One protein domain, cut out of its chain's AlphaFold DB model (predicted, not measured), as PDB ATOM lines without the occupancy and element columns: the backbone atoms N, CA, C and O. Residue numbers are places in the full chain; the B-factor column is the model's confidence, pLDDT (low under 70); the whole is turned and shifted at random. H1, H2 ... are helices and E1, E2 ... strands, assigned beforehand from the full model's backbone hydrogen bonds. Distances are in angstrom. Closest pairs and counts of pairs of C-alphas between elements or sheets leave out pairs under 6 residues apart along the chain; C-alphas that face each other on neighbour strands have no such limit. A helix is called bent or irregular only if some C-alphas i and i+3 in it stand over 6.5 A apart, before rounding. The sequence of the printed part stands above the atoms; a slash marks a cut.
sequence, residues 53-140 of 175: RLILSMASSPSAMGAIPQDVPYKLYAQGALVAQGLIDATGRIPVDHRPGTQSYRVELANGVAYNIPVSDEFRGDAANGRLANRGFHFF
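What this domain is: This is residues 53 to 140 of the 175 residues of an uncharacterized protein of Paraburkholderia sp. OV555 (UniProt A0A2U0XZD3). A small, partial sandwich: the two-stranded sheet E1 E4 covers part of one face of a larger, twisted sheet, E3 E2 E5 E6, and two short helices, H1 and H2, lie at the periphery. The 88 printed residues hold, along the chain, E1 H1 E2 E3 E4 E5 E6 H2; both sheets are antiparallel, and the class is mixed, helices and strands. The whole is compact, with a radius of gyration of the C-alphas of 13.0 A and spans of 36 by 31 by 23 A.

Where its parts are: E1, residues 53 to 57, begins at C-alpha 53 (-19.272, -36.628, -44.251). H1 is residues 62 to 67; it is only just irregular, C-alphas 63 and 66 being 6.6 A apart. E2, residues 73 to 78, is 17.1 A long, and E3, residues 81 to 87, 18.5 A. E4 is residues 93 to 98, E5 residues 104 to 109, 16.5 A, and E6 residues 114 to 118. H2, residues 127 to 134, ends at C-alpha 134 (-10.290, -34.250, -33.100).

How they stand to each other: E1 and E4 are antiparallel at 147 degrees, with N 54 and O 96 2.8 A apart. The sheet E3 E2 E5 E6 and the sheet E1 E4 form a sandwich, two sheets face to face: the parts that face each other are 9.5 A centre to centre, and the strands of the one stand at 36 degrees to those of the other; the closest C-alphas of E3 and E4, those of Ala 84 and Val 96, are 7.4 A apart. E2 and E3 form a hairpin, N 76 to O 84 2.8 A; E2 and E5 are antiparallel, N 75 to O 108 2.8 A; E5 and E6 form a hairpin, N 105 to O 117 2.8 A. H1 and H2 are apart, and neither is on the larger sheet. In H2 every O i to N i+4 pair is within hydrogen-bond range; in H1 0 of 2 are, but 2 of 3 O i to N i+3 pairs.

The domain as a whole: The C-alphas of Asp 71 and Asp 126, the two farthest apart, are 36.8 A apart. The printed part has no cut, and no link is long. pLDDT is under 70 at residues 60 to 61 and 120 to 140.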
ATOM      1  N   ARG A  53     -19.399 -35.308 -44.873       83.50
ATOM      2  CA  ARG A  53     -19.272 -36.628 -44.251       83.50
ATOM      3  C   ARG A  53     -18.444 -36.539 -42.969       83.50
ATOM      4  O   ARG A  53     -17.234 -36.352 -43.028       83.50
ATOM      5  N   LEU A  54     -19.080 -36.771 -41.825       85.25
ATOM      6  CA  LEU A  54     -18.437 -36.877 -40.516       85.25
ATOM      7  C   LEU A  54     -18.373 -38.345 -40.077       85.25
ATOM      8  O   LEU A  54     -19.336 -39.087 -40.239       85.25
ATOM      9  N   ILE A  55     -17.251 -38.777 -39.501       86.38
ATOM     10  CA  ILE A  55     -17.120 -40.109 -38.896       86.38
ATOM     11  C   ILE A  55     -16.948 -39.943 -37.391       86.38
ATOM     12  O   ILE A  55     -15.976 -39.341 -36.941       86.38
ATOM     13  N   LEU A  56     -17.870 -40.505 -36.613       84.69
ATOM     14  CA  LEU A  56     -17.738 -40.591 -35.163       84.69
ATOM     15  C   LEU A  56     -17.044 -41.910 -34.811       84.69
ATOM     16  O   LEU A  56     -17.489 -42.975 -35.236       84.69
ATOM     17  N   SER A  57     -15.951 -41.841 -34.052       83.44
ATOM     18  CA  SER A  57     -15.245 -43.020 -33.538       83.44
ATOM     19  C   SER A  57     -15.665 -43.290 -32.101       83.44
ATOM     20  O   SER A  57     -15.640 -42.386 -31.269       83.44
ATOM     21  N   MET A  58     -16.010 -44.537 -31.796       80.44
ATOM     22  CA  MET A  58     -16.309 -44.967 -30.429       80.44
ATOM     23  C   MET A  58     -15.063 -45.333 -29.619       80.44
ATOM     24  O   MET A  58     -15.097 -45.273 -28.393       80.44
ATOM     25  N   ALA A  59     -13.959 -45.697 -30.276       76.19
ATOM     26  CA  ALA A  59     -12.688 -45.891 -29.588       76.19
ATOM     27  C   ALA A  59     -11.888 -44.593 -29.543       76.19
ATOM     28  O   ALA A  59     -11.750 -43.893 -30.549       76.19
ATOM     29  N   SER A  60     -11.281 -44.350 -28.383       68.19
ATOM     30  CA  SER A  60     -10.293 -43.292 -28.159       68.19
ATOM     31  C   SER A  60      -8.880 -43.669 -28.622       68.19
ATOM     32  O   SER A  60      -8.011 -42.809 -28.717       68.19
ATOM     33  N   SER A  61      -8.617 -44.951 -28.905       67.62
ATOM     34  CA  SER A  61      -7.325 -45.445 -29.402       67.62
ATOM     35  C   SER A  61      -7.464 -46.812 -30.092       67.62
ATOM     36  O   SER A  61      -8.439 -47.520 -29.829       67.62
ATOM     37  N   PRO A  62      -6.490 -47.245 -30.918       70.25
ATOM     38  CA  PRO A  62      -6.500 -48.589 -31.506       70.25
ATOM     39  C   PRO A  62      -6.597 -49.710 -30.459       70.25
ATOM     40  O   PRO A  62      -7.305 -50.689 -30.668       70.25
ATOM     41  N   SER A  63      -5.960 -49.547 -29.297       70.38
ATOM     42  CA  SER A  63      -6.020 -50.524 -28.200       70.38
ATOM     43  C   SER A  63      -7.395 -50.588 -27.525       70.38
ATOM     44  O   SER A  63      -7.760 -51.622 -26.974       70.38
ATOM     45  N   ALA A  64      -8.185 -49.510 -27.595       71.75
ATOM     46  CA  ALA A  64      -9.545 -49.466 -27.057       71.75
ATOM     47  C   ALA A  64     -10.584 -50.151 -27.967       71.75
ATOM     48  O   ALA A  64     -11.722 -50.343 -27.545       71.75
ATOM     49  N   MET A  65     -10.210 -50.566 -29.187       72.75
ATOM     50  CA  MET A  65     -11.115 -51.260 -30.117       72.75
ATOM     51  C   MET A  65     -11.663 -52.569 -29.534       72.75
ATOM     52  O   MET A  65     -12.826 -52.892 -29.752       72.75
ATOM     53  N   GLY A  66     -10.866 -53.284 -28.732       75.31
ATOM     54  CA  GLY A  66     -11.297 -54.525 -28.076       75.31
ATOM     55  C   GLY A  66     -12.357 -54.331 -26.985       75.31
ATOM     56  O   GLY A  66     -13.009 -55.296 -26.598       75.31
ATOM     57  N   ALA A  67     -12.545 -53.099 -26.501       74.88
ATOM     58  CA  ALA A  67     -13.559 -52.755 -25.507       74.88
ATOM     59  C   ALA A  67     -14.856 -52.215 -26.137       74.88
ATOM     60  O   ALA A  67     -15.798 -51.898 -25.409       74.88
ATOM     61  N   ILE A  68     -14.923 -52.088 -27.470       78.12
ATOM     62  CA  ILE A  68     -16.134 -51.605 -28.135       78.12
ATOM     63  C   ILE A  68     -17.211 -52.689 -28.103       78.12
ATOM     64  O   ILE A  68     -16.965 -53.807 -28.564       78.12
ATOM     65  N   PRO A  69     -18.428 -52.354 -27.644       76.69
ATOM     66  CA  PRO A  69     -19.549 -53.273 -27.705       76.69
ATOM     67  C   PRO A  69     -19.934 -53.566 -29.162       76.69
ATOM     68  O   PRO A  69     -20.391 -52.681 -29.882       76.69
ATOM     69  N   GLN A  70     -19.745 -54.816 -29.579       82.81
ATOM     70  CA  GLN A  70     -20.124 -55.328 -30.897       82.81
ATOM     71  C   GLN A  70     -21.607 -55.686 -30.946       82.81
ATOM     72  O   GLN A  70     -22.168 -56.110 -29.936       82.81
ATOM     73  N   ASP A  71     -22.234 -55.501 -32.110       84.44
ATOM     74  CA  ASP A  71     -23.640 -55.840 -32.364       84.44
ATOM     75  C   ASP A  71     -24.637 -55.142 -31.419       84.44
ATOM     76  O   ASP A  71     -25.778 -55.574 -31.240       84.44
ATOM     77  N   VAL A  72     -24.230 -54.020 -30.816       87.81
ATOM     78  CA  VAL A  72     -25.102 -53.224 -29.949       87.81
ATOM     79  C   VAL A  72     -25.851 -52.185 -30.782       87.81
ATOM     80  O   VAL A  72     -25.218 -51.407 -31.498       87.81
ATOM     81  N   PRO A  73     -27.192 -52.118 -30.692       91.12
ATOM     82  CA  PRO A  73     -27.951 -51.081 -31.368       91.12
ATOM     83  C   PRO A  73     -27.627 -49.688 -30.822       91.12
ATOM     84  O   PRO A  73     -27.516 -49.498 -29.607       91.12
ATOM     85  N   TYR A  74     -27.545 -48.706 -31.714       90.44
ATOM     86  CA  TYR A  74     -27.355 -47.303 -31.371       90.44
ATOM     87  C   TYR A  74     -28.404 -46.412 -32.036       90.44
ATOM     88  O   TYR A  74     -28.920 -46.709 -33.117       90.44
ATOM     89  N   LYS A  75     -28.676 -45.279 -31.393       92.94
ATOM     90  CA  LYS A  75     -29.445 -44.156 -31.927       92.94
ATOM     91  C   LYS A  75     -28.585 -42.905 -31.867       92.94
ATOM     92  O   LYS A  75     -28.021 -42.585 -30.826       92.94
ATOM     93  N   LEU A  76     -28.479 -42.201 -32.980       91.69
ATOM     94  CA  LEU A  76     -27.735 -40.958 -33.095       91.69
ATOM     95  C   LEU A  76     -28.711 -39.799 -33.251       91.69
ATOM     96  O   LEU A  76     -29.515 -39.771 -34.184       91.69
ATOM     97  N   TYR A  77     -28.583 -38.815 -32.374       89.50
ATOM     98  CA  TYR A  77     -29.383 -37.603 -32.373       89.50
ATOM     99  C   TYR A  77     -28.518 -36.387 -32.707       89.50
ATOM    100  O   TYR A  77     -27.436 -36.238 -32.147       89.50
ATOM    101  N   ALA A  78     -29.006 -35.491 -33.561       89.00
ATOM    102  CA  ALA A  78     -28.439 -34.166 -33.799       89.00
ATOM    103  C   ALA A  78     -29.354 -33.125 -33.150       89.00
ATOM    104  O   ALA A  78     -30.501 -32.969 -33.572       89.00
ATOM    105  N   GLN A  79     -28.886 -32.448 -32.099       82.69
ATOM    106  CA  GLN A  79     -29.689 -31.469 -31.341       82.69
ATOM    107  C   GLN A  79     -31.091 -31.989 -30.936       82.69
ATOM    108  O   GLN A  79     -32.072 -31.251 -30.934       82.69
ATOM    109  N   GLY A  80     -31.193 -33.286 -30.618       83.19
ATOM    110  CA  GLY A  80     -32.440 -33.950 -30.214       83.19
ATOM    111  C   GLY A  80     -33.247 -34.603 -31.345       83.19
ATOM    112  O   GLY A  80     -34.134 -35.402 -31.056       83.19
ATOM    113  N   ALA A  81     -32.930 -34.352 -32.618       87.75
ATOM    114  CA  ALA A  81     -33.562 -35.037 -33.748       87.75
ATOM    115  C   ALA A  81     -32.813 -36.331 -34.095       87.75
ATOM    116  O   ALA A  81     -31.595 -36.304 -34.248       87.75
ATOM    117  N   LEU A  82     -33.515 -37.459 -34.242       89.25
ATOM    118  CA  LEU A  82     -32.903 -38.726 -34.660       89.25
ATOM    119  C   LEU A  82     -32.402 -38.606 -36.107       89.25
ATOM    120  O   LEU A  82     -33.201 -38.390 -37.016       89.25
ATOM    121  N   VAL A  83     -31.094 -38.758 -36.312       89.44
ATOM    122  CA  VAL A  83     -30.445 -38.638 -37.630       89.44
ATOM    123  C   VAL A  83     -29.915 -39.963 -38.165       89.44
ATOM    124  O   VAL A  83     -29.867 -40.142 -39.377       89.44
ATOM    125  N   ALA A  84     -29.555 -40.905 -37.292       89.00
ATOM    126  CA  ALA A  84     -29.142 -42.246 -37.695       89.00
ATOM    127  C   ALA A  84     -29.460 -43.277 -36.605       89.00
ATOM    128  O   ALA A  84     -29.595 -42.943 -35.429       89.00
ATOM    129  N   GLN A  85     -29.575 -44.538 -37.002       91.69
ATOM    130  CA  GLN A  85     -29.674 -45.681 -36.100       91.69
ATOM    131  C   GLN A  85     -29.108 -46.917 -36.797       91.69
ATOM    132  O   GLN A  85     -29.174 -47.018 -38.023       91.69
ATOM    133  N   GLY A  86     -28.569 -47.857 -36.031       90.12
ATOM    134  CA  GLY A  86     -27.975 -49.070 -36.584       90.12
ATOM    135  C   GLY A  86     -27.396 -49.963 -35.500       90.12
ATOM    136  O   GLY A  86     -27.687 -49.769 -34.323       90.12
ATOM    137  N   LEU A  87     -26.578 -50.933 -35.901       90.62
ATOM    138  CA  LEU A  87     -25.762 -51.730 -34.990       90.62
ATOM    139  C   LEU A  87     -24.316 -51.243 -35.055       90.62
ATOM    140  O   LEU A  87     -23.839 -50.849 -36.120       90.62
ATOM    141  N   ILE A  88     -23.637 -51.259 -33.911       87.56
ATOM    142  CA  ILE A  88     -22.202 -51.002 -33.846       87.56
ATOM    143  C   ILE A  88     -21.447 -52.179 -34.456       87.56
ATOM    144  O   ILE A  88     -21.673 -53.332 -34.091       87.56
ATOM    145  N   ASP A  89     -20.550 -51.857 -35.383       85.81
ATOM    146  CA  ASP A  89     -19.689 -52.816 -36.063       85.81
ATOM    147  C   ASP A  89     -18.301 -52.943 -35.402       85.81
ATOM    148  O   ASP A  89     -17.935 -52.202 -34.479       85.81
ATOM    149  N   ALA A  90     -17.489 -53.867 -35.927       81.94
ATOM    150  CA  ALA A  90     -16.129 -54.148 -35.452       81.94
ATOM    151  C   ALA A  90     -15.181 -52.952 -35.551       81.94
ATOM    152  O   ALA A  90     -14.155 -52.910 -34.877       81.94
ATOM    153  N   THR A  91     -15.519 -51.973 -36.386       81.62
ATOM    154  CA  THR A  91     -14.705 -50.779 -36.589       81.62
ATOM    155  C   THR A  91     -15.050 -49.673 -35.600       81.62
ATOM    156  O   THR A  91     -14.249 -48.753 -35.426       81.62
ATOM    157  N   GLY A  92     -16.218 -49.739 -34.949       82.06
ATOM    158  CA  GLY A  92     -16.670 -48.727 -33.999       82.06
ATOM    159  C   GLY A  92     -16.870 -47.347 -34.626       82.06
ATOM    160  O   GLY A  92     -16.745 -46.339 -33.929       82.06
ATOM    161  N   ARG A  93     -17.103 -47.290 -35.944       87.00
ATOM    162  CA  ARG A  93     -17.247 -46.046 -36.708       87.00
ATOM    163  C   ARG A  93     -18.700 -45.823 -37.084       87.00
ATOM    164  O   ARG A  93     -19.339 -46.683 -37.675       87.00
ATOM    165  N   ILE A  94     -19.196 -44.624 -36.810       87.94
ATOM    166  CA  ILE A  94     -20.557 -44.215 -37.149       87.94
ATOM    167  C   ILE A  94     -20.461 -43.098 -38.195       87.94
ATOM    168  O   ILE A  94     -20.045 -41.987 -37.853       87.94
ATOM    169  N   PRO A  95     -20.779 -43.370 -39.474       88.06
ATOM    170  CA  PRO A  95     -20.835 -42.337 -40.493       88.06
ATOM    171  C   PRO A  95     -22.068 -41.455 -40.293       88.06
ATOM    172  O   PRO A  95     -23.166 -41.944 -40.033       88.06
ATOM    173  N   VAL A  96     -21.875 -40.148 -40.430       87.31
ATOM    174  CA  VAL A  96     -22.894 -39.128 -40.219       87.31
ATOM    175  C   VAL A  96     -22.852 -38.132 -41.359       87.31
ATOM    176  O   VAL A  96     -21.808 -37.570 -41.686       87.31
ATOM    177  N   ASP A  97     -24.024 -37.888 -41.916       87.50
ATOM    178  CA  ASP A  97     -24.283 -36.797 -42.835       87.50
ATOM    179  C   ASP A  97     -24.385 -35.492 -42.025       87.50
ATOM    180  O   ASP A  97     -25.451 -35.103 -41.542       87.50
ATOM    181  N   HIS A  98     -23.241 -34.832 -41.826       83.44
ATOM    182  CA  HIS A  98     -23.120 -33.608 -41.045       83.44
ATOM    183  C   HIS A  98     -23.676 -32.398 -41.798       83.44
ATOM    184  O   HIS A  98     -23.225 -32.042 -42.887       83.44
ATOM    185  N   ARG A  99     -24.638 -31.715 -41.174       82.25
ATOM    186  CA  ARG A  99     -25.178 -30.451 -41.678       82.25
ATOM    187  C   ARG A  99     -24.502 -29.270 -40.979       82.25
ATOM    188  O   ARG A  99     -24.569 -29.232 -39.742       82.25
ATOM    189  N   PRO A 100     -23.957 -28.294 -41.732       75.12
ATOM    190  CA  PRO A 100     -23.443 -27.054 -41.157       75.12
ATOM    191  C   PRO A 100     -24.490 -26.392 -40.248       75.12
ATOM    192  O   PRO A 100     -25.667 -26.306 -40.607       75.12
ATOM    193  N   GLY A 101     -24.075 -25.975 -39.050       75.75
ATOM    194  CA  GLY A 101     -24.960 -25.467 -37.993       75.75
ATOM    195  C   GLY A 101     -25.420 -26.510 -36.961       75.75
ATOM    196  O   GLY A 101     -26.120 -26.160 -36.008       75.75
ATOM    197  N   THR A 102     -25.028 -27.783 -37.098       81.69
ATOM    198  CA  THR A 102     -25.271 -28.802 -36.062       81.69
ATOM    199  C   THR A 102     -24.248 -28.684 -34.936       81.69
ATOM    200  O   THR A 102     -23.087 -29.029 -35.127       81.69
ATOM    201  N   GLN A 103     -24.692 -28.255 -33.748       77.44
ATOM    202  CA  GLN A 103     -23.782 -27.939 -32.635       77.44
ATOM    203  C   GLN A 103     -23.405 -29.127 -31.732       77.44
ATOM    204  O   GLN A 103     -22.484 -29.051 -30.917       77.44
ATOM    205  N   SER A 104     -24.167 -30.218 -31.780       81.94
ATOM    206  CA  SER A 104     -23.913 -31.395 -30.948       81.94
ATOM    207  C   SER A 104     -24.597 -32.639 -31.494       81.94
ATOM    208  O   SER A 104     -25.695 -32.573 -32.061       81.94
ATOM    209  N   TYR A 105     -23.943 -33.773 -31.265       88.12
ATOM    210  CA  TYR A 105     -24.480 -35.104 -31.483       88.12
ATOM    211  C   TYR A 105     -24.598 -35.852 -30.162       88.12
ATOM    212  O   TYR A 105     -23.736 -35.744 -29.296       88.12
ATOM    213  N   ARG A 106     -25.642 -36.664 -30.023       88.94
ATOM    214  CA  ARG A 106     -25.823 -37.574 -28.894       88.94
ATOM    215  C   ARG A 106     -25.988 -38.995 -29.412       88.94
ATOM    216  O   ARG A 106     -26.938 -39.264 -30.142       88.94
ATOM    217  N   VAL A 107     -25.069 -39.883 -29.050       88.75
ATOM    218  CA  VAL A 107     -25.155 -41.319 -29.359       88.75
ATOM    219  C   VAL A 107     -25.722 -42.026 -28.141       88.75
ATOM    220  O   VAL A 107     -25.122 -41.961 -27.075       88.75
ATOM    221  N   GLU A 108     -26.853 -42.703 -28.293       90.00
ATOM    222  CA  GLU A 108     -27.453 -43.553 -27.266       90.00
ATOM    223  C   GLU A 108     -27.330 -45.015 -27.672       90.00
ATOM    224  O   GLU A 108     -27.823 -45.424 -28.724       90.00
ATOM    225  N   LEU A 109     -26.670 -45.801 -26.834       87.12
ATOM    226  CA  LEU A 109     -26.536 -47.238 -27.003       87.12
ATOM    227  C   LEU A 109     -27.691 -47.960 -26.298       87.12
ATOM    228  O   LEU A 109     -28.217 -47.493 -25.286       87.12
ATOM    229  N   ALA A 110     -28.063 -49.141 -26.793       82.62
ATOM    230  CA  ALA A 110     -29.137 -49.953 -26.209       82.62
ATOM    231  C   ALA A 110     -28.876 -50.381 -24.752       82.62
ATOM    232  O   ALA A 110     -29.813 -50.701 -24.026       82.62
ATOM    233  N   ASN A 111     -27.616 -50.360 -24.312       76.56
ATOM    234  CA  ASN A 111     -27.226 -50.612 -22.923       76.56
ATOM    235  C   ASN A 111     -27.510 -49.423 -21.976       76.56
ATOM    236  O   ASN A 111     -27.182 -49.502 -20.795       76.56
ATOM    237  N   GLY A 112     -28.099 -48.331 -22.475       73.50
ATOM    238  CA  GLY A 112     -28.456 -47.141 -21.699       73.50
ATOM    239  C   GLY A 112     -27.342 -46.098 -21.585       73.50
ATOM    240  O   GLY A 112     -27.566 -45.037 -21.005       73.50
ATOM    241  N   VAL A 113     -26.157 -46.357 -22.145       80.25
ATOM    242  CA  VAL A 113     -25.053 -45.390 -22.158       80.25
ATOM    243  C   VAL A 113     -25.292 -44.352 -23.253       80.25
ATOM    244  O   VAL A 113     -25.547 -44.699 -24.407       80.25
ATOM    245  N   ALA A 114     -25.174 -43.072 -22.894       82.06
ATOM    246  CA  ALA A 114     -25.295 -41.956 -23.822       82.06
ATOM    247  C   ALA A 114     -24.010 -41.118 -23.852       82.06
ATOM    248  O   ALA A 114     -23.487 -40.734 -22.807       82.06
ATOM    249  N   TYR A 115     -23.533 -40.789 -25.052       79.06
ATOM    250  CA  TYR A 115     -22.362 -39.942 -25.278       79.06
ATOM    251  C   TYR A 115     -22.781 -38.625 -25.921       79.06
ATOM    252  O   TYR A 115     -23.419 -38.637 -26.972       79.06
ATOM    253  N   ASN A 116     -22.401 -37.495 -25.317       79.06
ATOM    254  CA  ASN A 116     -22.658 -36.162 -25.864       79.06
ATOM    255  C   ASN A 116     -21.392 -35.579 -26.507       79.06
ATOM    256  O   ASN A 116     -20.414 -35.278 -25.819       79.06
ATOM    257  N   ILE A 117     -21.438 -35.400 -27.822       78.88
ATOM    258  CA  ILE A 117     -20.328 -35.017 -28.688       78.88
ATOM    259  C   ILE A 117     -20.582 -33.583 -29.175       78.88
ATOM    260  O   ILE A 117     -21.413 -33.378 -30.063       78.88
ATOM    261  N   PRO A 118     -19.915 -32.571 -28.601       73.38
ATOM    262  CA  PRO A 118     -20.036 -31.202 -29.080       73.38
ATOM    263  C   PRO A 118     -19.355 -31.067 -30.445       73.38
ATOM    264  O   PRO A 118     -18.239 -31.545 -30.639       73.38
ATOM    265  N   VAL A 119     -20.022 -30.397 -31.378       70.81
ATOM    266  CA  VAL A 119     -19.479 -30.037 -32.688       70.81
ATOM    267  C   VAL A 119     -19.614 -28.534 -32.800       70.81
ATOM    268  O   VAL A 119     -20.714 -28.015 -32.898       70.81
ATOM    269  N   SER A 120     -18.518 -27.802 -32.679       61.62
ATOM    270  CA  SER A 120     -18.562 -26.344 -32.753       61.62
ATOM    271  C   SER A 120     -17.755 -25.878 -33.953       61.62
ATOM    272  O   SER A 120     -16.624 -26.327 -34.118       61.62
ATOM    273  N   ASP A 121     -18.320 -24.963 -34.744       53.97
ATOM    274  CA  ASP A 121     -17.569 -24.227 -35.774       53.97
ATOM    275  C   ASP A 121     -16.494 -23.336 -35.118       53.97
ATOM    276  O   ASP A 121     -15.396 -23.170 -35.643       53.97
ATOM    277  N   GLU A 122     -16.776 -22.845 -33.905       49.53
ATOM    278  CA  GLU A 122     -15.828 -22.191 -33.002       49.53
ATOM    279  C   GLU A 122     -15.718 -23.001 -31.712       49.53
ATOM    280  O   GLU A 122     -16.662 -23.081 -30.920       49.53
ATOM    281  N   PHE A 123     -14.568 -23.630 -31.480       50.56
ATOM    282  CA  PHE A 123     -14.329 -24.342 -30.228       50.56
ATOM    283  C   PHE A 123     -14.440 -23.348 -29.061       50.56
ATOM    284  O   PHE A 123     -13.716 -22.355 -29.025       50.56
ATOM    285  N   ARG A 124     -15.349 -23.581 -28.103       44.00
ATOM    286  CA  ARG A 124     -15.438 -22.730 -26.906       44.00
ATOM    287  C   ARG A 124     -14.144 -22.885 -26.099       44.00
ATOM    288  O   ARG A 124     -13.926 -23.933 -25.498       44.00
ATOM    289  N   GLY A 125     -13.294 -21.856 -26.110       58.97
ATOM    290  CA  GLY A 125     -12.030 -21.809 -25.369       58.97
ATOM    291  C   GLY A 125     -10.784 -21.932 -26.255       58.97
ATOM    292  O   GLY A 125     -10.690 -21.311 -27.307       58.97
ATOM    293  N   ASP A 126      -9.796 -22.698 -25.792       56.69
ATOM    294  CA  ASP A 126      -8.482 -22.838 -26.434       56.69
ATOM    295  C   ASP A 126      -8.526 -23.773 -27.662       56.69
ATOM    296  O   ASP A 126      -8.881 -24.953 -27.569       56.69
ATOM    297  N   ALA A 127      -8.126 -23.250 -28.825       58.84
ATOM    298  CA  ALA A 127      -8.101 -23.958 -30.106       58.84
ATOM    299  C   ALA A 127      -7.217 -25.223 -30.098       58.84
ATOM    300  O   ALA A 127      -7.512 -26.187 -30.815       58.84
ATOM    301  N   ALA A 128      -6.174 -25.281 -29.258       62.69
ATOM    302  CA  ALA A 128      -5.349 -26.481 -29.100       62.69
ATOM    303  C   ALA A 128      -6.169 -27.669 -28.565       62.69
ATOM    304  O   ALA A 128      -5.948 -28.820 -28.955       62.69
ATOM    305  N   ASN A 129      -7.193 -27.396 -27.753       62.06
ATOM    306  CA  ASN A 129      -8.055 -28.423 -27.172       62.06
ATOM    307  C   ASN A 129      -9.034 -29.024 -28.177       62.06
ATOM    308  O   ASN A 129      -9.398 -30.195 -28.025       62.06
ATOM    309  N   GLY A 130      -9.415 -28.265 -29.209       62.06
ATOM    310  CA  GLY A 130     -10.165 -28.788 -30.351       62.06
ATOM    311  C   GLY A 130      -9.334 -29.756 -31.183       62.06
ATOM    312  O   GLY A 130      -9.813 -30.822 -31.563       62.06
ATOM    313  N   ARG A 131      -8.040 -29.464 -31.359       66.00
ATOM    314  CA  ARG A 131      -7.109 -30.378 -32.035       66.00
ATOM    315  C   ARG A 131      -6.944 -31.697 -31.277       66.00
ATOM    316  O   ARG A 131      -6.861 -32.744 -31.913       66.00
ATOM    317  N   LEU A 132      -6.920 -31.665 -29.944       67.62
ATOM    318  CA  LEU A 132      -6.868 -32.878 -29.121       67.62
ATOM    319  C   LEU A 132      -8.180 -33.673 -29.179       67.62
ATOM    320  O   LEU A 132      -8.145 -34.888 -29.345       67.62
ATOM    321  N   ALA A 133      -9.335 -33.006 -29.130       64.88
ATOM    322  CA  ALA A 133     -10.627 -33.675 -29.294       64.88
ATOM    323  C   ALA A 133     -10.742 -34.367 -30.667       64.88
ATOM    324  O   ALA A 133     -11.116 -35.535 -30.738       64.88
ATOM    325  N   ASN A 134     -10.310 -33.695 -31.741       67.88
ATOM    326  CA  ASN A 134     -10.290 -34.250 -33.100       67.88
ATOM    327  C   ASN A 134      -9.273 -35.389 -33.287       67.88
ATOM    328  O   ASN A 134      -9.345 -36.125 -34.267       67.88
ATOM    329  N   ARG A 135      -8.324 -35.552 -32.357       69.38
ATOM    330  CA  ARG A 135      -7.372 -36.674 -32.328       69.38
ATOM    331  C   ARG A 135      -7.898 -37.894 -31.567       69.38
ATOM    332  O   ARG A 135      -7.161 -38.862 -31.422       69.38
ATOM    333  N   GLY A 136      -9.149 -37.864 -31.103       64.50
ATOM    334  CA  GLY A 136      -9.792 -38.994 -30.424       64.50
ATOM    335  C   GLY A 136      -9.626 -39.001 -28.902       64.50
ATOM    336  O   GLY A 136     -10.025 -39.963 -28.248       64.50
ATOM    337  N   PHE A 137      -9.085 -37.932 -28.309       66.38
ATOM    338  CA  PHE A 137      -9.067 -37.775 -26.855       66.38
ATOM    339  C   PHE A 137     -10.457 -37.348 -26.379       66.38
ATOM    340  O   PHE A 137     -10.758 -36.162 -26.287       66.38
ATOM    341  N   HIS A 138     -11.326 -38.318 -26.104       65.44
ATOM    342  CA  HIS A 138     -12.635 -38.090 -25.495       65.44
ATOM    343  C   HIS A 138     -12.580 -38.407 -23.998       65.44
ATOM    344  O   HIS A 138     -11.914 -39.353 -23.586       65.44
ATOM    345  N   PHE A 139     -13.286 -37.617 -23.190       61.69
ATOM    346  CA  PHE A 139     -13.450 -37.870 -21.761       61.69
ATOM    347  C   PHE A 139     -14.906 -38.242 -21.485       61.69
ATOM    348  O   PHE A 139     -15.820 -37.600 -22.008       61.69
ATOM    349  N   PHE A 140     -15.108 -39.306 -20.714       56.53
ATOM    350  CA  PHE A 140     -16.421 -39.769 -20.288       56.53
ATOM    351  C   PHE A 140     -16.683 -39.273 -18.866       56.53
ATOM    352  O   PHE A 140     -16.006 -39.697 -17.935       56.53
TER     353      PHE A 140